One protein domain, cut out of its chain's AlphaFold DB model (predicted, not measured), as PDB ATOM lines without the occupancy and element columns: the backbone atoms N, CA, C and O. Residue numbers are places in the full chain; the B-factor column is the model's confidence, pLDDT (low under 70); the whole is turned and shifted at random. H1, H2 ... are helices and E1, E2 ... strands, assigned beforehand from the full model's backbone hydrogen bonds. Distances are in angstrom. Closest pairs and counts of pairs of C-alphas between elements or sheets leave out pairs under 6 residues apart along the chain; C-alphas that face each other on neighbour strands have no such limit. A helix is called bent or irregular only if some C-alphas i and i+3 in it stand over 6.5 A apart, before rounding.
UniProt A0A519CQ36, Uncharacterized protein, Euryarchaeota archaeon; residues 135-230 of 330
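Overview. This is residues 135 to 230 of the 330 residues of an uncharacterized protein of Euryarchaeota archaeon (UniProt A0A519CQ36). A strongly twisted wall of five strands has H1, H3 and the long loop of residues 164 to 177 over one face, and its other face is bare. H2 sits near where E3 begins and E4 ends, and only grazes the sheet. The 96 printed residues hold five named strands and three named helices, in chain order E1, E2, H1, H2, E3, H3, E4, E5; the antiparallel sheet runs E1, E2, E3, E4, E5, and the class is mixed. The whole is compact, with a radius of gyration of the C-alphas of 12.3 A and spans of 34 by 32 by 21 A.

Along the chain. Find C-alpha 140 at (27.262, 90.492, 98.891), where E1, residues 140 to 145, begins. E2 is residues 149 to 154, 15.9 A long; E3, residues 189 to 195, 18.9 A; E4, residues 208 to 215, 20.1 A, bends by 57 degrees at residue 211. E5, residues 220 to 223, ends at C-alpha 223, (9.196, 99.660, 97.651). H1 is residues 157 to 163, H2 residues 178 to 186, 12.9 A, and H3 residues 201 to 207, irregular, with C-alphas 202 and 205 9.1 A apart.

Arrangement. Look first at hairpin E1 and E2, where N 141 and O 153 are 2.9 A apart, within hydrogen-bond range. Next come E2 and E3, N 191 and O 152 at 2.8 A; E3 and E4, N 190 and O 214 at 2.8 A; and hairpin E4 and E5, N 222 and O 213 at 2.8 A. H1 and H3 are on the same face of the sheet, two layers, helices on one face; the closest C-alphas of H1 and E2 are Pro 154 and Ser 160, 5.1 A. H3 runs across the strands at a height over the sheet of 8.5 A; its closest C-alpha pair with E3 is Thr 207 and Lys 195, 6.3 A. H1 and H2 only just touch, with 3 pairs of C-alphas within 8 A, the closest Ser 157 and Phe 180, 5.8 A. H2 and H3 are apart. H1 and H2 have every O i to N i+4 pair within hydrogen-bond range; H3 has 1 of 3, and 2 of 4 O i to N i+3 pairs.

Size, cuts and confidence. The C-alphas of Gln 185 and Ala 197, the two farthest apart, are 35.2 A apart. The printed part has no cut, and the link from H1 to H2 is long. Confidence is under 70 at residues 174 to 176.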
ATOM      1  N   ILE A 135      31.747  98.247 101.871       76.94
ATOM      2  CA  ILE A 135      31.276  96.946 102.323       76.94
ATOM      3  C   ILE A 135      32.299  95.901 101.891       76.94
ATOM      4  O   ILE A 135      32.853  95.989 100.797       76.94
ATOM      5  N   ASP A 136      32.533  94.906 102.746       85.44
ATOM      6  CA  ASP A 136      33.322  93.725 102.402       85.44
ATOM      7  C   ASP A 136      32.776  93.082 101.108       85.44
ATOM      8  O   ASP A 136      31.615  92.658 101.100       85.44
ATOM      9  N   PRO A 137      33.568  92.980 100.023       86.81
ATOM     10  CA  PRO A 137      33.124  92.375  98.767       86.81
ATOM     11  C   PRO A 137      32.642  90.927  98.906       86.81
ATOM     12  O   PRO A 137      31.902  90.460  98.053       86.81
ATOM     13  N   SER A 138      33.039  90.215  99.965       92.31
ATOM     14  CA  SER A 138      32.565  88.854 100.250       92.31
ATOM     15  C   SER A 138      31.198  88.804 100.943       92.31
ATOM     16  O   SER A 138      30.631  87.730 101.135       92.31
ATOM     17  N   SER A 139      30.651  89.958 101.335       92.44
ATOM     18  CA  SER A 139      29.389  90.054 102.073       92.44
ATOM     19  C   SER A 139      28.162  90.309 101.191       92.44
ATOM     20  O   SER A 139      27.047  90.407 101.711       92.44
ATOM     21  N   TYR A 140      28.340  90.387  99.870       95.12
ATOM     22  CA  TYR A 140      27.262  90.492  98.891       95.12
ATOM     23  C   TYR A 140      27.686  89.944  97.525       95.12
ATOM     24  O   TYR A 140      28.863  89.965  97.186       95.12
ATOM     25  N   ASP A 141      26.706  89.562  96.711       96.75
ATOM     26  CA  ASP A 141      26.894  89.249  95.295       96.75
ATOM     27  C   ASP A 141      26.226  90.306  94.413       96.75
ATOM     28  O   ASP A 141      25.156  90.835  94.731       96.75
ATOM     29  N   THR A 142      26.829  90.606  93.263       96.56
ATOM     30  CA  THR A 142      26.158  91.386  92.212       96.56
ATOM     31  C   THR A 142      25.423  90.419  91.294       96.56
ATOM     32  O   THR A 142      26.048  89.729  90.495       96.56
ATOM     33  N   PHE A 143      24.096  90.359  91.417       97.38
ATOM     34  CA  PHE A 143      23.258  89.462  90.615       97.38
ATOM     35  C   PHE A 143      23.224  89.881  89.148       97.38
ATOM     36  O   PHE A 143      23.371  89.053  88.252       97.38
ATOM     37  N   ALA A 144      23.007  91.173  88.908       97.06
ATOM     38  CA  ALA A 144      22.904  91.718  87.569       97.06
ATOM     39  C   ALA A 144      23.205  93.212  87.563       97.06
ATOM     40  O   ALA A 144      22.976  93.932  88.540       97.06
ATOM     41  N   GLU A 145      23.661  93.683  86.413       96.00
ATOM     42  CA  GLU A 145      23.923  95.085  86.157       96.00
ATOM     43  C   GLU A 145      23.444  95.433  84.743       96.00
ATOM     44  O   GLU A 145      23.684  94.693  83.790       96.00
ATOM     45  N   SER A 146      22.748  96.558  84.609       94.94
ATOM     46  CA  SER A 146      22.229  97.072  83.342       94.94
ATOM     47  C   SER A 146      22.573  98.555  83.178       94.94
ATOM     48  O   SER A 146      23.355  99.111  83.951       94.94
ATOM     49  N   ALA A 147      22.019  99.229  82.169       94.31
ATOM     50  CA  ALA A 147      22.272 100.652  81.966       94.31
ATOM     51  C   ALA A 147      21.762 101.500  83.143       94.31
ATOM     52  O   ALA A 147      22.446 102.426  83.580       94.31
ATOM     53  N   ARG A 148      20.580 101.173  83.677       94.56
ATOM     54  CA  ARG A 148      19.914 101.932  84.747       94.56
ATOM     55  C   ARG A 148      19.963 101.267  86.111       94.56
ATOM     56  O   ARG A 148      19.810 101.971  87.110       94.56
ATOM     57  N   TYR A 149      20.169  99.956  86.174       97.25
ATOM     58  CA  TYR A 149      20.015  99.196  87.406       97.25
ATOM     59  C   TYR A 149      21.285  98.456  87.799       97.25
ATOM     60  O   TYR A 149      22.086  98.037  86.964       97.25
ATOM     61  N   VAL A 150      21.445  98.285  89.103       97.38
ATOM     62  CA  VAL A 150      22.336  97.297  89.707       97.38
ATOM     63  C   VAL A 150      21.525  96.526  90.741       97.38
ATOM     64  O   VAL A 150      20.772  97.122  91.516       97.38
ATOM     65  N   VAL A 151      21.641  95.204  90.716       98.25
ATOM     66  CA  VAL A 151      20.915  94.303  91.607       98.25
ATOM     67  C   VAL A 151      21.913  93.560  92.473       98.25
ATOM     68  O   VAL A 151      22.809  92.887  91.965       98.25
ATOM     69  N   ILE A 152      21.731  93.682  93.783       97.62
ATOM     70  CA  ILE A 152      22.629  93.126  94.789       97.62
ATOM     71  C   ILE A 152      21.900  92.067  95.607       97.62
ATOM     72  O   ILE A 152      20.759  92.284  96.010       97.62
ATOM     73  N   ILE A 153      22.580  90.958  95.884       98.00
ATOM     74  CA  ILE A 153      22.143  89.945  96.841       98.00
ATOM     75  C   ILE A 153      23.016  90.085  98.093       98.00
ATOM     76  O   ILE A 153      24.191  89.716  98.057       98.00
ATOM     77  N   PRO A 154      22.508  90.655  99.197       95.88
ATOM     78  CA  PRO A 154      23.252  90.686 100.448       95.88
ATOM     79  C   PRO A 154      23.433  89.271 101.016       95.88
ATOM     80  O   PRO A 154      22.473  88.521 101.170       95.88
ATOM     81  N   ILE A 155      24.669  88.923 101.383       95.25
ATOM     82  CA  ILE A 155      25.012  87.659 102.057       95.25
ATOM     83  C   ILE A 155      24.990  87.853 103.576       95.25
ATOM     84  O   ILE A 155      24.688  86.915 104.314       95.25
ATOM     85  N   THR A 156      25.278  89.057 104.072       91.62
ATOM     86  CA  THR A 156      25.255  89.372 105.508       91.62
ATOM     87  C   THR A 156      24.195  90.416 105.846       91.62
ATOM     88  O   THR A 156      23.857  91.274 105.026       91.62
ATOM     89  N   SER A 157      23.724  90.398 107.097       88.19
ATOM     90  CA  SER A 157      22.799  91.418 107.608       88.19
ATOM     91  C   SER A 157      23.403  92.824 107.503       88.19
ATOM     92  O   SER A 157      22.721  93.763 107.097       88.19
ATOM     93  N   GLN A 158      24.713  92.972 107.740       87.94
ATOM     94  CA  GLN A 158      25.412  94.250 107.573       87.94
ATOM     95  C   GLN A 158      25.371  94.750 106.121       87.94
ATOM     96  O   GLN A 158      25.160  95.947 105.890       87.94
ATOM     97  N   ALA A 159      25.542  93.852 105.146       90.94
ATOM     98  CA  ALA A 159      25.406  94.201 103.739       90.94
ATOM     99  C   ALA A 159      23.967  94.616 103.414       90.94
ATOM    100  O   ALA A 159      23.765  95.657 102.791       90.94
ATOM    101  N   SER A 160      22.973  93.877 103.914       92.06
ATOM    102  CA  SER A 160      21.553  94.219 103.755       92.06
ATOM    103  C   SER A 160      21.221  95.602 104.331       92.06
ATOM    104  O   SER A 160      20.645  96.436 103.636       92.06
ATOM    105  N   CYS A 161      21.683  95.911 105.547       87.94
ATOM    106  CA  CYS A 161      21.521  97.228 106.178       87.94
ATOM    107  C   CYS A 161      22.123  98.356 105.341       87.94
ATOM    108  O   CYS A 161      21.562  99.443 105.226       87.94
ATOM    109  N   SER A 162      23.285  98.102 104.750       89.06
ATOM    110  CA  SER A 162      24.044  99.121 104.036       89.06
ATOM    111  C   SER A 162      23.496  99.352 102.620       89.06
ATOM    112  O   SER A 162      23.307 100.497 102.209       89.06
ATOM    113  N   PHE A 163      23.139  98.289 101.891       92.00
ATOM    114  CA  PHE A 163      22.443  98.382 100.601       92.00
ATOM    115  C   PHE A 163      20.958  98.746 100.739       92.00
ATOM    116  O   PHE A 163      20.350  99.174  99.761       92.00
ATOM    117  N   GLY A 164      20.362  98.617 101.918       86.56
ATOM    118  CA  GLY A 164      19.015  99.096 102.228       86.56
ATOM    119  C   GLY A 164      18.987 100.469 102.901       86.56
ATOM    120  O   GLY A 164      17.915 100.966 103.224       86.56
ATOM    121  N   ALA A 165      20.138 101.110 103.122       84.50
ATOM    122  CA  ALA A 165      20.189 102.378 103.841       84.50
ATOM    123  C   ALA A 165      19.293 103.444 103.180       84.50
ATOM    124  O   ALA A 165      19.382 103.689 101.974       84.50
ATOM    125  N   GLY A 166      18.443 104.081 103.991       75.69
ATOM    126  CA  GLY A 166      17.460 105.068 103.539       75.69
ATOM    127  C   GLY A 166      16.081 104.495 103.196       75.69
ATOM    128  O   GLY A 166      15.195 105.262 102.823       75.69
ATOM    129  N   THR A 167      15.866 103.184 103.337       82.94
ATOM    130  CA  THR A 167      14.540 102.558 103.212       82.94
ATOM    131  C   THR A 167      13.924 102.262 104.581       82.94
ATOM    132  O   THR A 167      14.553 102.436 105.627       82.94
ATOM    133  N   LYS A 168      12.659 101.839 104.579       80.38
ATOM    134  CA  LYS A 168      11.938 101.345 105.759       80.38
ATOM    135  C   LYS A 168      11.925  99.818 105.864       80.38
ATOM    136  O   LYS A 168      11.206  99.304 106.708       80.38
ATOM    137  N   TRP A 169      12.700  99.113 105.037       87.00
ATOM    138  CA  TRP A 169      12.720  97.650 105.032       87.00
ATOM    139  C   TRP A 169      13.147  97.097 106.389       87.00
ATOM    140  O   TRP A 169      14.199  97.477 106.912       87.00
ATOM    141  N   CYS A 170      12.390  96.138 106.920       84.69
ATOM    142  CA  CYS A 170      12.759  95.425 108.146       84.69
ATOM    143  C   CYS A 170      14.145  94.756 108.036       84.69
ATOM    144  O   CYS A 170      14.930  94.777 108.980       84.69
ATOM    145  N   THR A 171      14.496  94.256 106.848       84.50
ATOM    146  CA  THR A 171      15.799  93.639 106.524       84.50
ATOM    147  C   THR A 171      16.961  94.639 106.437       84.50
ATOM    148  O   THR A 171      18.118  94.225 106.335       84.50
ATOM    149  N   ALA A 172      16.677  95.946 106.469       83.12
ATOM    150  CA  ALA A 172      17.667  97.022 106.489       83.12
ATOM    151  C   ALA A 172      17.808  97.688 107.875       83.12
ATOM    152  O   ALA A 172      18.511  98.694 108.015       83.12
ATOM    153  N   SER A 173      17.132  97.149 108.896       76.50
ATOM    154  CA  SER A 173      17.112  97.710 110.246       76.50
ATOM    155  C   SER A 173      18.464  97.570 110.952       76.50
ATOM    156  O   SER A 173      18.969  96.472 111.182       76.50
ATOM    157  N   LYS A 174      19.047  98.704 111.359       65.12
ATOM    158  CA  LYS A 174      20.295  98.755 112.132       65.12
ATOM    159  C   LYS A 174      19.999  98.428 113.600       65.12
ATOM    160  O   LYS A 174      19.807  99.331 114.406       65.12
ATOM    161  N   GLY A 175      19.926  97.146 113.948       54.50
ATOM    162  CA  GLY A 175      19.723  96.732 115.344       54.50
ATOM    163  C   GLY A 175      19.232  95.303 115.553       54.50
ATOM    164  O   GLY A 175      19.353  94.795 116.661       54.50
ATOM    165  N   SER A 176      18.726  94.648 114.508       66.44
ATOM    166  CA  SER A 176      18.383  93.225 114.536       66.44
ATOM    167  C   SER A 176      18.748  92.588 113.198       66.44
ATOM    168  O   SER A 176      18.504  93.177 112.143       66.44
ATOM    169  N   SER A 177      19.352  91.399 113.243       78.94
ATOM    170  CA  SER A 177      19.581  90.573 112.054       78.94
ATOM    171  C   SER A 177      18.433  89.604 111.779       78.94
ATOM    172  O   SER A 177      18.396  89.037 110.695       78.94
ATOM    173  N   GLU A 178      17.480  89.460 112.707       77.50
ATOM    174  CA  GLU A 178      16.465  88.397 112.713       77.50
ATOM    175  C   GLU A 178      15.655  88.370 111.417       77.50
ATOM    176  O   GLU A 178      15.591  87.335 110.763       77.50
ATOM    177  N   TYR A 179      15.133  89.524 110.985       80.06
ATOM    178  CA  TYR A 179      14.386  89.617 109.731       80.06
ATOM    179  C   TYR A 179      15.238  89.209 108.529       80.06
ATOM    180  O   TYR A 179      14.793  88.450 107.680       80.06
ATOM    181  N   PHE A 180      16.478  89.698 108.441       88.00
ATOM    182  CA  PHE A 180      17.358  89.329 107.335       88.00
ATOM    183  C   PHE A 180      17.665  87.826 107.334       88.00
ATOM    184  O   PHE A 180      17.634  87.201 106.276       88.00
ATOM    185  N   ASP A 181      17.957  87.264 108.506       84.69
ATOM    186  CA  ASP A 181      18.319  85.859 108.659       84.69
ATOM    187  C   ASP A 181      17.141  84.934 108.314       84.69
ATOM    188  O   ASP A 181      17.364  83.901 107.686       84.69
ATOM    189  N   GLU A 182      15.909  85.319 108.658       84.06
ATOM    190  CA  GLU A 182      14.678  84.608 108.293       84.06
ATOM    191  C   GLU A 182      14.493  84.551 106.772       84.06
ATOM    192  O   GLU A 182      14.478  83.465 106.195       84.06
ATOM    193  N   TYR A 183      14.463  85.707 106.096       84.19
ATOM    194  CA  TYR A 183      14.312  85.739 104.636       84.19
ATOM    195  C   TYR A 183      15.453  84.994 103.934       84.19
ATOM    196  O   TYR A 183      15.209  84.180 103.052       84.19
ATOM    197  N   LYS A 184      16.702  85.192 104.374       89.62
ATOM    198  CA  LYS A 184      17.869  84.519 103.787       89.62
ATOM    199  C   LYS A 184      17.787  82.988 103.874       89.62
ATOM    200  O   LYS A 184      18.337  82.312 103.004       89.62
ATOM    201  N   GLN A 185      17.175  82.436 104.926       88.75
ATOM    202  CA  GLN A 185      16.994  80.986 105.059       88.75
ATOM    203  C   GLN A 185      16.023  80.428 104.017       88.75
ATOM    204  O   GLN A 185      16.225  79.309 103.548       88.75
ATOM    205  N   GLU A 186      15.000  81.200 103.651       86.56
ATOM    206  CA  GLU A 186      14.042  80.820 102.616       86.56
ATOM    207  C   GLU A 186      14.618  81.006 101.211       86.56
ATOM    208  O   GLU A 186      14.446  80.128 100.366       86.56
ATOM    209  N   GLY A 187      15.339  82.104 100.974       92.19
ATOM    210  CA  GLY A 187      16.006  82.372  99.709       92.19
ATOM    211  C   GLY A 187      16.711  83.732  99.625       92.19
ATOM    212  O   GLY A 187      16.783  84.497 100.587       92.19
ATOM    213  N   PRO A 188      17.335  84.046  98.478       95.88
ATOM    214  CA  PRO A 188      18.040  85.305  98.280       95.88
ATOM    215  C   PRO A 188      17.105  86.524  98.263       95.88
ATOM    216  O   PRO A 188      16.156  86.605  97.487       95.88
ATOM    217  N   LEU A 189      17.478  87.549  99.030       96.12
ATOM    218  CA  LEU A 189      16.939  88.901  98.881       96.12
ATOM    219  C   LEU A 189      17.620  89.609  97.709       96.12
ATOM    220  O   LEU A 189      18.843  89.618  97.611       96.12
ATOM    221  N   TYR A 190      16.848  90.271  96.851       98.19
ATOM    222  CA  TYR A 190      17.374  91.080  95.754       98.19
ATOM    223  C   TYR A 190      17.098  92.553  96.030       98.19
ATOM    224  O   TYR A 190      15.952  93.001  96.008       98.19
ATOM    225  N   ILE A 191      18.155  93.326  96.259       97.50
ATOM    226  CA  ILE A 191      18.078  94.775  96.415       97.50
ATOM    227  C   ILE A 191      18.323  95.421  95.054       97.50
ATOM    228  O   ILE A 191      19.440  95.420  94.532       97.50
ATOM    229  N   VAL A 192      17.270  96.002  94.486       97.81
ATOM    230  CA  VAL A 192      17.311  96.730  93.218       97.81
ATOM    231  C   VAL A 192      17.662  98.183  93.493       97.81
ATOM    232  O   VAL A 192      16.952  98.876  94.229       97.81
ATOM    233  N   ARG A 193      18.736  98.674  92.869       95.88
ATOM    234  CA  ARG A 193      19.172 100.070  92.976       95.88
ATOM    235  C   ARG A 193      19.251 100.727  91.602       95.88
ATOM    236  O   ARG A 193      19.656 100.103  90.625       95.88
ATOM    237  N   THR A 194      18.876 102.002  91.533       94.56
ATOM    238  CA  THR A 194      19.003 102.836  90.328       94.56
ATOM    239  C   THR A 194      20.350 103.531  90.308       94.56
ATOM    240  O   THR A 194      20.744 104.150  91.292       94.56
ATOM    241  N   LYS A 195      21.055 103.443  89.185       93.50
ATOM    242  CA  LYS A 195      22.345 104.091  88.976       93.50
ATOM    243  C   LYS A 195      22.173 105.593  88.805       93.50
ATOM    244  O   LYS A 195      21.272 106.047  88.100       93.50
ATOM    245  N   ASP A 196      23.057 106.365  89.423       87.88
ATOM    246  CA  ASP A 196      23.176 107.784  89.110       87.88
ATOM    247  C   ASP A 196      24.188 108.046  87.981       87.88
ATOM    248  O   ASP A 196      24.873 107.141  87.510       87.88
ATOM    249  N   ALA A 197      24.285 109.302  87.538       84.38
ATOM    250  CA  ALA A 197      25.162 109.701  86.433       84.38
ATOM    251  C   ALA A 197      26.666 109.445  86.675       84.38
ATOM    252  O   ALA A 197      27.436 109.404  85.722       84.38
ATOM    253  N   ASN A 198      27.087 109.285  87.931       84.62
ATOM    254  CA  ASN A 198      28.462 109.030  88.355       84.62
ATOM    255  C   ASN A 198      28.616 107.612  88.933       84.62
ATOM    256  O   ASN A 198      29.403 107.428  89.874       84.62
ATOM    257  N   TYR A 199      27.833 106.653  88.420       87.94
ATOM    258  CA  TYR A 199      27.875 105.253  88.830       87.94
ATOM    259  C   TYR A 199      29.297 104.693  88.824       87.94
ATOM    260  O   TYR A 199      30.048 104.873  87.866       87.94
ATOM    261  N   ASP A 200      29.642 104.012  89.909       85.31
ATOM    262  CA  ASP A 200      30.938 103.387  90.122       85.31
ATOM    263  C   ASP A 200      30.734 102.063  90.864       85.31
ATOM    264  O   ASP A 200      30.172 102.035  91.966       85.31
ATOM    265  N   LYS A 201      31.192 100.969  90.249       86.94
ATOM    266  CA  LYS A 201      31.074  99.605  90.779       86.94
ATOM    267  C   LYS A 201      31.869  99.401  92.070       86.94
ATOM    268  O   LYS A 201      31.503  98.558  92.876       86.94
ATOM    269  N   ASP A 202      32.910 100.202  92.297       83.38
ATOM    270  CA  ASP A 202      33.713 100.138  93.521       83.38
ATOM    271  C   ASP A 202      33.080 100.998  94.637       83.38
ATOM    272  O   ASP A 202      33.592 101.110  95.747       83.38
ATOM    273  N   SER A 203      31.949 101.654  94.352       83.19
ATOM    274  CA  SER A 203      31.227 102.537  95.271       83.19
ATOM    275  C   SER A 203      29.709 102.439  95.078       83.19
ATOM    276  O   SER A 203      29.004 103.448  95.138       83.19
ATOM    277  N   ILE A 204      29.180 101.230  94.851       88.75
ATOM    278  CA  ILE A 204      27.784 100.992  94.430       88.75
ATOM    279  C   ILE A 204      26.784 101.784  95.270       88.75
ATOM    280  O   ILE A 204      25.964 102.517  94.722       88.75
ATOM    281  N   ILE A 205      26.856 101.696  96.597       87.06
ATOM    282  CA  ILE A 205      25.873 102.325  97.492       87.06
ATOM    283  C   ILE A 205      25.895 103.852  97.370       87.06
ATOM    284  O   ILE A 205      24.844 104.483  97.391       87.06
ATOM    285  N   ALA A 206      27.079 104.447  97.200       80.94
ATOM    286  CA  ALA A 206      27.242 105.894  97.082       80.94
ATOM    287  C   ALA A 206      26.847 106.433  95.698       80.94
ATOM    288  O   ALA A 206      26.738 107.649  95.518       80.94
ATOM    289  N   THR A 207      26.709 105.546  94.712       86.50
ATOM    290  CA  THR A 207      26.482 105.900  93.305       86.50
ATOM    291  C   THR A 207      25.193 105.335  92.720       86.50
ATOM    292  O   THR A 207      24.947 105.365  91.511       86.50
ATOM    293  N   SER A 208      24.346 104.803  93.594       90.06
ATOM    294  CA  SER A 208      23.034 104.286  93.250       90.06
ATOM    295  C   SER A 208      22.061 104.522  94.399       90.06
ATOM    296  O   SER A 208      22.486 104.679  95.540       90.06
ATOM    297  N   ASN A 209      20.761 104.526  94.121       86.81
ATOM    298  CA  ASN A 209      19.717 104.702  95.132       86.81
ATOM    299  C   ASN A 209      18.844 103.448  95.222       86.81
ATOM    300  O   ASN A 209      18.507 102.897  94.169       86.81
ATOM    301  N   PRO A 210      18.453 103.001  96.430       89.31
ATOM    302  CA  PRO A 210      17.538 101.876  96.569       89.31
ATOM    303  C   PRO A 210      16.202 102.195  95.895       89.31
ATOM    304  O   PRO A 210      15.717 103.324  95.957       89.31
ATOM    305  N   LEU A 211      15.631 101.194  95.232       92.69
ATOM    306  CA  LEU A 211      14.347 101.309  94.550       92.69
ATOM    307  C   LEU A 211      13.366 100.243  95.042       92.69
ATOM    308  O   LEU A 211      12.277 100.591  95.500       92.69
ATOM    309  N   TYR A 212      13.771  98.971  94.993       95.31
ATOM    310  CA  TYR A 212      12.943  97.841  95.418       95.31
ATOM    311  C   TYR A 212      13.746  96.790  96.186       95.31
ATOM    312  O   TYR A 212      14.960  96.676  96.006       95.31
ATOM    313  N   GLN A 213      13.039  95.999  96.990       96.00
ATOM    314  CA  GLN A 213      13.524  94.746  97.556       96.00
ATOM    315  C   GLN A 213      12.593  93.617  97.121       96.00
ATOM    316  O   GLN A 213      11.391  93.688  97.368       96.00
ATOM    317  N   PHE A 214      13.141  92.601  96.457       96.81
ATOM    318  CA  PHE A 214      12.393  91.428  96.009       96.81
ATOM    319  C   PHE A 214      12.832  90.190  96.783       96.81
ATOM    320  O   PHE A 214      14.028  89.959  96.957       96.81
ATOM    321  N   HIS A 215      11.858  89.382  97.184       95.56
ATOM    322  CA  HIS A 215      12.048  88.048  97.728       95.56
ATOM    323  C   HIS A 215      11.074  87.110  97.015       95.56
ATOM    324  O   HIS A 215       9.857  87.197  97.196       95.56
ATOM    325  N   PHE A 216      11.594  86.264  96.126       93.94
ATOM    326  CA  PHE A 216      10.750  85.458  95.241       93.94
ATOM    327  C   PHE A 216      10.110  84.290  95.994       93.94
ATOM    328  O   PHE A 216       9.011  83.861  95.665       93.94
ATOM    329  N   GLU A 217      10.761  83.807  97.041       90.06
ATOM    330  CA  GLU A 217      10.377  82.624  97.796       90.06
ATOM    331  C   GLU A 217       9.121  82.858  98.643       90.06
ATOM    332  O   GLU A 217       8.320  81.927  98.795       90.06
ATOM    333  N   SER A 218       8.917  84.105  99.094       88.19
ATOM    334  CA  SER A 218       7.706  84.573  99.783       88.19
ATOM    335  C   SER A 218       6.782  85.439  98.915       88.19
ATOM    336  O   SER A 218       5.738  85.874  99.384       88.19
ATOM    337  N   GLY A 219       7.159  85.746  97.669       89.75
ATOM    338  CA  GLY A 219       6.371  86.623  96.793       89.75
ATOM    339  C   GLY A 219       6.308  88.087  97.233       89.75
ATOM    340  O   GLY A 219       5.458  88.839  96.755       89.75
ATOM    341  N   GLN A 220       7.209  88.519  98.116       90.75
ATOM    342  CA  GLN A 220       7.259  89.897  98.585       90.75
ATOM    343  C   GLN A 220       8.083  90.784  97.646       90.75
ATOM    344  O   GLN A 220       9.291  90.609  97.470       90.75
ATOM    345  N   PHE A 221       7.424  91.795  97.082       93.06
ATOM    346  CA  PHE A 221       8.037  92.810  96.227       93.06
ATOM    347  C   PHE A 221       7.777  94.190  96.837       93.06
ATOM    348  O   PHE A 221       6.681  94.733  96.711       93.06
ATOM    349  N   MET A 222       8.769  94.757  97.525       90.44
ATOM    350  CA  MET A 222       8.605  95.947  98.365       90.44
ATOM    351  C   MET A 222       9.240  97.195  97.750       90.44
ATOM    352  O   MET A 222      10.335  97.147  97.186       90.44
ATOM    353  N   ASN A 223       8.586  98.350  97.906       88.25
ATOM    354  CA  ASN A 223       9.196  99.660  97.651       88.25
ATOM    355  C   ASN A 223      10.005 100.156  98.857       88.25
ATOM    356  O   ASN A 223       9.975  99.560  99.927       88.25
ATOM    357  N   VAL A 224      10.689 101.293  98.713       83.88
ATOM    358  CA  VAL A 224      11.525 101.896  99.770       83.88
ATOM    359  C   VAL A 224      10.797 102.225 101.085       83.88
ATOM    360  O   VAL A 224      11.459 102.454 102.091       83.88
ATOM    361  N   GLN A 225       9.461 102.262 101.101       80.94
ATOM    362  CA  GLN A 225       8.645 102.478 102.305       80.94
ATOM    363  C   GLN A 225       8.160 101.165 102.935       80.94
ATOM    364  O   GLN A 225       7.264 101.204 103.774       80.94
ATOM    365  N   ASP A 226       8.728 100.030 102.516       80.75
ATOM    366  CA  ASP A 226       8.341  98.682 102.949       80.75
ATOM    367  C   ASP A 226       6.879  98.339 102.624       80.75
ATOM    368  O   ASP A 226       6.185  97.653 103.368       80.75
ATOM    369  N   ARG A 227       6.374  98.880 101.506       83.75
ATOM    370  CA  ARG A 227       5.018  98.602 101.018       83.75
ATOM    371  C   ARG A 227       5.072  97.720  99.773       83.75
ATOM    372  O   ARG A 227       5.874  98.039  98.883       83.75
ATOM    373  N   PRO A 228       4.194  96.707  99.657       85.88
ATOM    374  CA  PRO A 228       4.087  95.897  98.450       85.88
ATOM    375  C   PRO A 228       3.830  96.757  97.211       85.88
ATOM    376  O   PRO A 228       3.061  97.723  97.262       85.88
ATOM    377  N   ILE A 229       4.469  96.411  96.096       85.62
ATOM    378  CA  ILE A 229       4.220  97.021  94.787       85.62
ATOM    379  C   ILE A 229       3.355  96.107  93.924       85.62
ATOM    380  O   ILE A 229       3.516  94.891  93.924       85.62
ATOM    381  N   THR A 230       2.486  96.711  93.119       81.19
ATOM    382  CA  THR A 230       1.782  96.009  92.042       81.19
ATOM    383  C   THR A 230       2.723  95.847  90.852       81.19
ATOM    384  O   THR A 230       3.189  96.837  90.281       81.19
TER     385      THR A 230